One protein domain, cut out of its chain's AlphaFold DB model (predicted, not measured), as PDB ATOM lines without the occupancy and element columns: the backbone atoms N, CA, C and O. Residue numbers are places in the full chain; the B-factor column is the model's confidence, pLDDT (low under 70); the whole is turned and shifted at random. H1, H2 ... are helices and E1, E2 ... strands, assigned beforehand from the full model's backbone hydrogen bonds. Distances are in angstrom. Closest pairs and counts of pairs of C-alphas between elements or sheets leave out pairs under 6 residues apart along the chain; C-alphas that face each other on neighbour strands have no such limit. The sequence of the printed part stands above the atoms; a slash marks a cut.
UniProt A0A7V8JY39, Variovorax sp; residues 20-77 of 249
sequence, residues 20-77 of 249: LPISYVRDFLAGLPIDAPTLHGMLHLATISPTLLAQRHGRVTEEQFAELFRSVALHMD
ATOM      1  N   LEU A  20      12.844  90.811 124.496       88.69
ATOM      2  CA  LEU A  20      14.090  91.563 124.517       88.69
ATOM      3  C   LEU A  20      15.230  90.731 123.935       88.69
ATOM      4  O   LEU A  20      15.237  89.504 124.094       88.69
ATOM      5  N   PRO A  21      16.224  91.365 123.296       90.69
ATOM      6  CA  PRO A  21      17.424  90.668 122.878       90.69
ATOM      7  C   PRO A  21      18.212  90.210 124.110       90.69
ATOM      8  O   PRO A  21      18.314  90.905 125.121       90.69
ATOM      9  N   ILE A  22      18.823  89.031 124.023       92.56
ATOM     10  CA  ILE A  22      19.637  88.480 125.112       92.56
ATOM     11  C   ILE A  22      20.887  89.332 125.408       92.56
ATOM     12  O   ILE A  22      21.459  89.220 126.491       92.56
ATOM     13  N   SER A  23      21.301  90.214 124.485       89.00
ATOM     14  CA  SER A  23      22.307  91.255 124.755       89.00
ATOM     15  C   SER A  23      21.928  92.099 125.967       89.00
ATOM     16  O   SER A  23      22.769  92.300 126.832       89.00
ATOM     17  N   TYR A  24      20.657  92.478 126.095       89.31
ATOM     18  CA  TYR A  24      20.175  93.294 127.205       89.31
ATOM     19  C   TYR A  24      20.317  92.576 128.558       89.31
ATOM     20  O   TYR A  24      20.726  93.177 129.549       89.31
ATOM     21  N   VAL A  25      20.067  91.260 128.592       92.94
ATOM     22  CA  VAL A  25      20.311  90.418 129.779       92.94
ATOM     23  C   VAL A  25      21.800  90.362 130.116       92.94
ATOM     24  O   VAL A  25      22.172  90.509 131.279       92.94
ATOM     25  N   ARG A  26      22.663  90.155 129.113       91.81
ATOM     26  CA  ARG A  26      24.116  90.138 129.329       91.81
ATOM     27  C   ARG A  26      24.606  91.466 129.881       91.81
ATOM     28  O   ARG A  26      25.338  91.460 130.862       91.81
ATOM     29  N   ASP A  27      24.164  92.574 129.301       90.00
ATOM     30  CA  ASP A  27      24.545  93.912 129.741       90.00
ATOM     31  C   ASP A  27      24.060  94.165 131.176       90.00
ATOM     32  O   ASP A  27      24.809  94.693 131.999       90.00
ATOM     33  N   PHE A  28      22.840  93.728 131.512       93.12
ATOM     34  CA  PHE A  28      22.305  93.817 132.871       93.12
ATOM     35  C   PHE A  28      23.139  93.029 133.887       93.12
ATOM     36  O   PHE A  28      23.360  93.514 134.995       93.12
ATOM     37  N   LEU A  29      23.659  91.855 133.524       94.12
ATOM     38  CA  LEU A  29      24.474  91.016 134.411       94.12
ATOM     39  C   LEU A  29      25.965  91.403 134.436       94.12
ATOM     40  O   LEU A  29      26.661  91.122 135.411       94.12
ATOM     41  N   ALA A  30      26.471  92.047 133.384       91.06
ATOM     42  CA  ALA A  30      27.898  92.279 133.166       91.06
ATOM     43  C   ALA A  30      28.551  93.095 134.292       91.06
ATOM     44  O   ALA A  30      28.254  94.274 134.458       91.06
ATOM     45  N   GLY A  31      29.478  92.497 135.044       88.31
ATOM     46  CA  GLY A  31      30.198  93.173 136.131       88.31
ATOM     47  C   GLY A  31      29.478  93.171 137.484       88.31
ATOM     48  O   GLY A  31      29.956  93.824 138.409       88.31
ATOM     49  N   LEU A  32      28.354  92.456 137.624       93.06
ATOM     50  CA  LEU A  32      27.776  92.188 138.942       93.06
ATOM     51  C   LEU A  32      28.622  91.160 139.708       93.06
ATOM     52  O   LEU A  32      29.064  90.175 139.111       93.06
ATOM     53  N   PRO A  33      28.821  91.338 141.026       93.12
ATOM     54  CA  PRO A  33      29.588  90.414 141.856       93.12
ATOM     55  C   PRO A  33      28.738  89.197 142.267       93.12
ATOM     56  O   PRO A  33      28.513  88.963 143.449       93.12
ATOM     57  N   ILE A  34      28.233  88.440 141.288       94.88
ATOM     58  CA  ILE A  34      27.395  87.249 141.500       94.88
ATOM     59  C   ILE A  34      28.179  86.022 141.042       94.88
ATOM     60  O   ILE A  34      28.677  85.980 139.916       94.88
ATOM     61  N   ASP A  35      28.300  85.021 141.911       95.75
ATOM     62  CA  ASP A  35      28.976  83.777 141.563       95.75
ATOM     63  C   ASP A  35      28.138  82.914 140.598       95.75
ATOM     64  O   ASP A  35      26.919  83.053 140.462       95.75
ATOM     65  N   ALA A  36      28.806  82.013 139.872       94.81
ATOM     66  CA  ALA A  36      28.148  81.205 138.846       94.81
ATOM     67  C   ALA A  36      27.000  80.321 139.389       94.81
ATOM     68  O   ALA A  36      25.964  80.254 138.721       94.81
ATOM     69  N   PRO A  37      27.117  79.670 140.569       96.75
ATOM     70  CA  PRO A  37      26.017  78.895 141.140       96.75
ATOM     71  C   PRO A  37      24.780  79.744 141.454       96.75
ATOM     72  O   PRO A  37      23.669  79.350 141.091       96.75
ATOM     73  N   THR A  38      24.955  80.921 142.066       97.25
ATOM     74  CA  THR A  38      23.837  81.822 142.370       97.25
ATOM     75  C   THR A  38      23.191  82.334 141.090       97.25
ATOM     76  O   THR A  38      21.967  82.278 140.954       97.25
ATOM     77  N   LEU A  39      23.998  82.757 140.109       96.75
ATOM     78  CA  LEU A  39      23.489  83.210 138.816       96.75
ATOM     79  C   LEU A  39      22.679  82.114 138.111       96.75
ATOM     80  O   LEU A  39      21.613  82.388 137.563       96.75
ATOM     81  N   HIS A  40      23.147  80.866 138.144       95.81
ATOM     82  CA  HIS A  40      22.422  79.741 137.559       95.81
ATOM     83  C   HIS A  40      21.053  79.535 138.223       95.81
ATOM     84  O   HIS A  40      20.058  79.340 137.523       95.81
ATOM     85  N   GLY A  41      20.984  79.644 139.553       97.19
ATOM     86  CA  GLY A  41      19.723  79.604 140.293       97.19
ATOM     87  C   GLY A  41      18.756  80.717 139.873       97.19
ATOM     88  O   GLY A  41      17.584  80.446 139.620       97.19
ATOM     89  N   MET A  42      19.246  81.949 139.717       97.81
ATOM     90  CA  MET A  42      18.437  83.091 139.265       97.81
ATOM     91  C   MET A  42      17.919  82.916 137.833       97.81
ATOM     92  O   MET A  42      16.753  83.192 137.561       97.81
ATOM     93  N   LEU A  43      18.759  82.422 136.919       97.19
ATOM     94  CA  LEU A  43      18.352  82.117 135.543       97.19
ATOM     95  C   LEU A  43      17.275  81.027 135.516       97.19
ATOM     96  O   LEU A  43      16.290  81.162 134.794       97.19
ATOM     97  N   HIS A  44      17.423  79.988 136.341       96.81
ATOM     98  CA  HIS A  44      16.427  78.928 136.471       96.81
ATOM     99  C   HIS A  44      15.085  79.460 137.001       96.81
ATOM    100  O   HIS A  44      14.046  79.157 136.417       96.81
ATOM    101  N   LEU A  45      15.093  80.289 138.055       96.19
ATOM    102  CA  LEU A  45      13.887  80.951 138.579       96.19
ATOM    103  C   LEU A  45      13.199  81.812 137.512       96.19
ATOM    104  O   LEU A  45      11.982  81.761 137.361       96.19
ATOM    105  N   ALA A  46      13.990  82.530 136.717       96.50
ATOM    106  CA  ALA A  46      13.516  83.336 135.602       96.50
ATOM    107  C   ALA A  46      13.109  82.518 134.365       96.50
ATOM    108  O   ALA A  46      12.694  83.096 133.363       96.50
ATOM    109  N   THR A  47      13.221  81.186 134.394       96.75
ATOM    110  CA  THR A  47      12.991  80.280 133.251       96.75
ATOM    111  C   THR A  47      13.872  80.581 132.029       96.75
ATOM    112  O   THR A  47      13.507  80.293 130.889       96.75
ATOM    113  N   ILE A  48      15.057  81.153 132.253       96.44
ATOM    114  CA  ILE A  48      16.050  81.462 131.222       96.44
ATOM    115  C   ILE A  48      17.066  80.322 131.169       96.44
ATOM    116  O   ILE A  48      17.774  80.052 132.137       96.44
ATOM    117  N   SER A  49      17.190  79.669 130.011       94.50
ATOM    118  CA  SER A  49      18.257  78.683 129.810       94.50
ATOM    119  C   SER A  49      19.633  79.362 129.881       94.50
ATOM    120  O   SER A  49      19.864  80.311 129.130       94.50
ATOM    121  N   PRO A  50      20.601  78.867 130.675       92.25
ATOM    122  CA  PRO A  50      21.955  79.427 130.716       92.25
ATOM    123  C   PRO A  50      22.652  79.427 129.352       92.25
ATOM    124  O   PRO A  50      23.416  80.337 129.039       92.25
ATOM    125  N   THR A  51      22.352  78.439 128.503       93.00
ATOM    126  CA  THR A  51      22.900  78.364 127.140       93.00
ATOM    127  C   THR A  51      22.417  79.505 126.248       93.00
ATOM    128  O   THR A  51      23.093  79.842 125.278       93.00
ATOM    129  N   LEU A  52      21.288  80.140 126.587       93.62
ATOM    130  CA  LEU A  52      20.749  81.278 125.849       93.62
ATOM    131  C   LEU A  52      21.693  82.482 125.918       93.62
ATOM    132  O   LEU A  52      21.836  83.183 124.921       93.62
ATOM    133  N   LEU A  53      22.401  82.679 127.039       91.81
ATOM    134  CA  LEU A  53      23.355  83.782 127.212       91.81
ATOM    135  C   LEU A  53      24.484  83.754 126.170       91.81
ATOM    136  O   LEU A  53      24.969  84.813 125.768       91.81
ATOM    137  N   ALA A  54      24.861  82.565 125.693       91.12
ATOM    138  CA  ALA A  54      25.870  82.383 124.652       91.12
ATOM    139  C   ALA A  54      25.325  82.598 123.227       91.12
ATOM    140  O   ALA A  54      26.097  82.709 122.275       91.12
ATOM    141  N   GLN A  55      24.003  82.664 123.046       91.94
ATOM    142  CA  GLN A  55      23.404  82.848 121.729       91.94
ATOM    143  C   GLN A  55      23.475  84.318 121.308       91.94
ATOM    144  O   GLN A  55      23.100  85.230 122.048       91.94
ATOM    145  N   ARG A  56      23.928  84.568 120.077       86.50
ATOM    146  CA  ARG A  56      24.034  85.932 119.537       86.50
ATOM    147  C   ARG A  56      22.667  86.593 119.351       86.50
ATOM    148  O   ARG A  56      22.516  87.767 119.662       86.50
ATOM    149  N   HIS A  57      21.692  85.825 118.870       87.81
ATOM    150  CA  HIS A  57      20.343  86.291 118.532       87.81
ATOM    151  C   HIS A  57      19.267  85.718 119.464       87.81
ATOM    152  O   HIS A  57      18.094  85.677 119.101       87.81
ATOM    153  N   GLY A  58      19.664  85.245 120.652       91.12
ATOM    154  CA  GLY A  58      18.714  84.791 121.662       91.12
ATOM    155  C   GLY A  58      17.771  85.923 122.072       91.12
ATOM    156  O   GLY A  58      18.146  87.099 122.039       91.12
ATOM    157  N   ARG A  59      16.550  85.575 122.471       92.31
ATOM    158  CA  ARG A  59      15.571  86.523 123.009       92.31
ATOM    159  C   ARG A  59      14.948  85.963 124.277       92.31
ATOM    160  O   ARG A  59      14.800  84.750 124.400       92.31
ATOM    161  N   VAL A  60      14.599  86.850 125.199       93.31
ATOM    162  CA  VAL A  60      13.856  86.532 126.427       93.31
ATOM    163  C   VAL A  60      12.545  87.298 126.430       93.31
ATOM    164  O   VAL A  60      12.455  88.360 125.812       93.31
ATOM    165  N   THR A  61      11.523  86.784 127.105       92.31
ATOM    166  CA  THR A  61      10.304  87.572 127.321       92.31
ATOM    167  C   THR A  61      10.537  88.657 128.370       92.31
ATOM    168  O   THR A  61      11.485  88.597 129.160       92.31
ATOM    169  N   GLU A  62       9.663  89.657 128.386       90.69
ATOM    170  CA  GLU A  62       9.669  90.715 129.399       90.69
ATOM    171  C   GLU A  62       9.505  90.155 130.817       90.69
ATOM    172  O   GLU A  62      10.183  90.603 131.740       90.69
ATOM    173  N   GLU A  63       8.673  89.123 130.992       91.88
ATOM    174  CA  GLU A  63       8.475  88.462 132.285       91.88
ATOM    175  C   GLU A  63       9.728  87.720 132.746       91.88
ATOM    176  O   GLU A  63      10.093  87.810 133.916       91.88
ATOM    177  N   GLN A  64      10.421  87.034 131.831       95.19
ATOM    178  CA  GLN A  64      11.691  86.371 132.138       95.19
ATOM    179  C   GLN A  64      12.745  87.393 132.574       95.19
ATOM    180  O   GLN A  64      13.428  87.198 133.580       95.19
ATOM    181  N   PHE A  65      12.856  88.511 131.850       94.44
ATOM    182  CA  PHE A  65      13.767  89.588 132.231       94.44
ATOM    183  C   PHE A  65      13.395  90.192 133.591       94.44
ATOM    184  O   PHE A  65      14.267  90.379 134.436       94.44
ATOM    185  N   ALA A  66      12.110  90.469 133.825       93.75
ATOM    186  CA  ALA A  66      11.640  91.050 135.075       93.75
ATOM    187  C   ALA A  66      11.883  90.128 136.279       93.75
ATOM    188  O   ALA A  66      12.290  90.608 137.339       93.75
ATOM    189  N   GLU A  67      11.689  88.817 136.123       96.25
ATOM    190  CA  GLU A  67      11.968  87.834 137.172       96.25
ATOM    191  C   GLU A  67      13.468  87.751 137.491       96.25
ATOM    192  O   GLU A  67      13.860  87.763 138.662       96.25
ATOM    193  N   LEU A  68      14.318  87.749 136.457       97.31
ATOM    194  CA  LEU A  68      15.770  87.787 136.629       97.31
ATOM    195  C   LEU A  68      16.205  89.068 137.346       97.31
ATOM    196  O   LEU A  68      16.959  89.007 138.316       97.31
ATOM    197  N   PHE A  69      15.708  90.222 136.896       96.06
ATOM    198  CA  PHE A  69      16.003  91.514 137.505       96.06
ATOM    199  C   PHE A  69      15.621  91.522 138.984       96.06
ATOM    200  O   PHE A  69      16.435  91.898 139.825       96.06
ATOM    201  N   ARG A  70      14.402  91.074 139.318       95.56
ATOM    202  CA  ARG A  70      13.923  91.015 140.703       95.56
ATOM    203  C   ARG A  70      14.791  90.094 141.557       95.56
ATOM    204  O   ARG A  70      15.155  90.472 142.667       95.56
ATOM    205  N   SER A  71      15.150  88.921 141.039       96.38
ATOM    206  CA  SER A  71      16.010  87.959 141.741       96.38
ATOM    207  C   SER A  71      17.379  88.556 142.070       96.38
ATOM    208  O   SER A  71      17.858  88.435 143.197       96.38
ATOM    209  N   VAL A  72      17.981  89.260 141.107       96.75
ATOM    210  CA  VAL A  72      19.250  89.975 141.294       96.75
ATOM    211  C   VAL A  72      19.101  91.105 142.315       96.75
ATOM    212  O   VAL A  72      19.914  91.202 143.232       96.75
ATOM    213  N   ALA A  73      18.056  91.926 142.193       95.50
ATOM    214  CA  ALA A  73      17.808  93.048 143.093       95.50
ATOM    215  C   ALA A  73      17.632  92.609 144.552       95.50
ATOM    216  O   ALA A  73      18.214  93.209 145.453       95.50
ATOM    217  N   LEU A  74      16.891  91.521 144.784       95.12
ATOM    218  CA  LEU A  74      16.705  90.946 146.117       95.12
ATOM    219  C   LEU A  74      18.000  90.360 146.684       95.12
ATOM    220  O   LEU A  74      18.289  90.547 147.861       95.12
ATOM    221  N   HIS A  75      18.785  89.661 145.861       96.44
ATOM    222  CA  HIS A  75      20.057  89.086 146.298       96.44
ATOM    223  C   HIS A  75      21.078  90.158 146.688       96.44
ATOM    224  O   HIS A  75      21.807  89.994 147.664       96.44
ATOM    225  N   MET A  76      21.123  91.255 145.931       95.44
ATOM    226  CA  MET A  76      22.052  92.359 146.173       95.44
ATOM    227  C   MET A  76      21.543  93.376 147.202       95.44
ATOM    228  O   MET A  76      22.320  94.235 147.620       95.44
ATOM    229  N   ASP A  77      20.267  93.291 147.599       95.56
ATOM    230  CA  ASP A  77      19.558  94.347 148.331       95.56
ATOM    231  C   ASP A  77      19.759  95.723 147.659       95.56
ATOM    232  O   ASP A  77      20.157  96.715 148.277       95.56
TER     233      ASP A  77
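This is residues 20 to 77 of the 249 residues of a protein of Variovorax sp (UniProt A0A7V8JY39). Four helices stand round a small shared middle: the long H4 and the shorter H1 run the same way, H2 packs obliquely on the stretch 67 to 72 of H4, and the short H3 packs on H1. A short strand, E1, runs straight into H4 and lies beside the first two printed residues, 20 and 21, in a small antiparallel pairing. The printed part has 58 residues, with four named helices and one named strand in the order H1, H2, H3, E1, H4, and its class is mostly helix. It is compact, with a radius of gyration of the C-alphas of 10.3 A, and only just elongated, spanning 30 by 20 by 17 A.

Begin at Leu 20 and go on to C-alpha 22 at (19.637, 88.480, 125.112), where H1 starts; it covers residues 22 to 29 and is 10.8 A long from first to last C-alpha. Next find H2, residues 36 to 45, which runs 14.3 A from C-alpha 36 at (28.148, 81.205, 138.846). H3 is residues 50 to 54, and E1 is residues 59 to 61. H4, the longest helix, takes residues 62 to 76 and runs 20.9 A to C-alpha 76 at (22.052, 92.359, 146.173).

Look first at residues 20 to 21, which pair antiparallel with residues 59 to 60 of E1; E1 pairs with no named strand. H1 touches H3, and their closest C-alphas, those of Ile 22 and Leu 53, are 6.3 A apart. H1 and H4 are close but not clearly touching, the closest C-alphas being those of Val 25 and Phe 65 at 7.0 A; they run the same way at a shallow tilt of 13 degrees. H1 and H2 are apart. H2 touches H4 at a steep tilt of 43 degrees, opposite ways; the closest C-alphas, those of Met 42 and Ser 71, are 6.0 A apart, and H4 touches H2 with residues 67 to 72 alone. H2 and H3 touch only at the corner by their link, and only just, with 3 pairs of C-alphas within 8 A; those of Leu 43 and Pro 50 are the closest at 6.6 A. H3 and H4 are apart, while E1 and H4 meet only through their link. In H1, H2 and H4 every O i to N i+4 pair is within hydrogen-bond range; in H3 it is 0 of 1, beside 2 of 2 O i to N i+3 pairs.

The two C-alphas farthest apart are those of His 57 and Asp 77, at 30.9 A. The printed part, residues 20 to 77, has no cut. The links H2 to H3, H3 to E1 and E1 to H4 are tight, H1 to H2 is short, and no link is long. The mean pLDDT of the printed part is 93.8, and no printed residue is under 70.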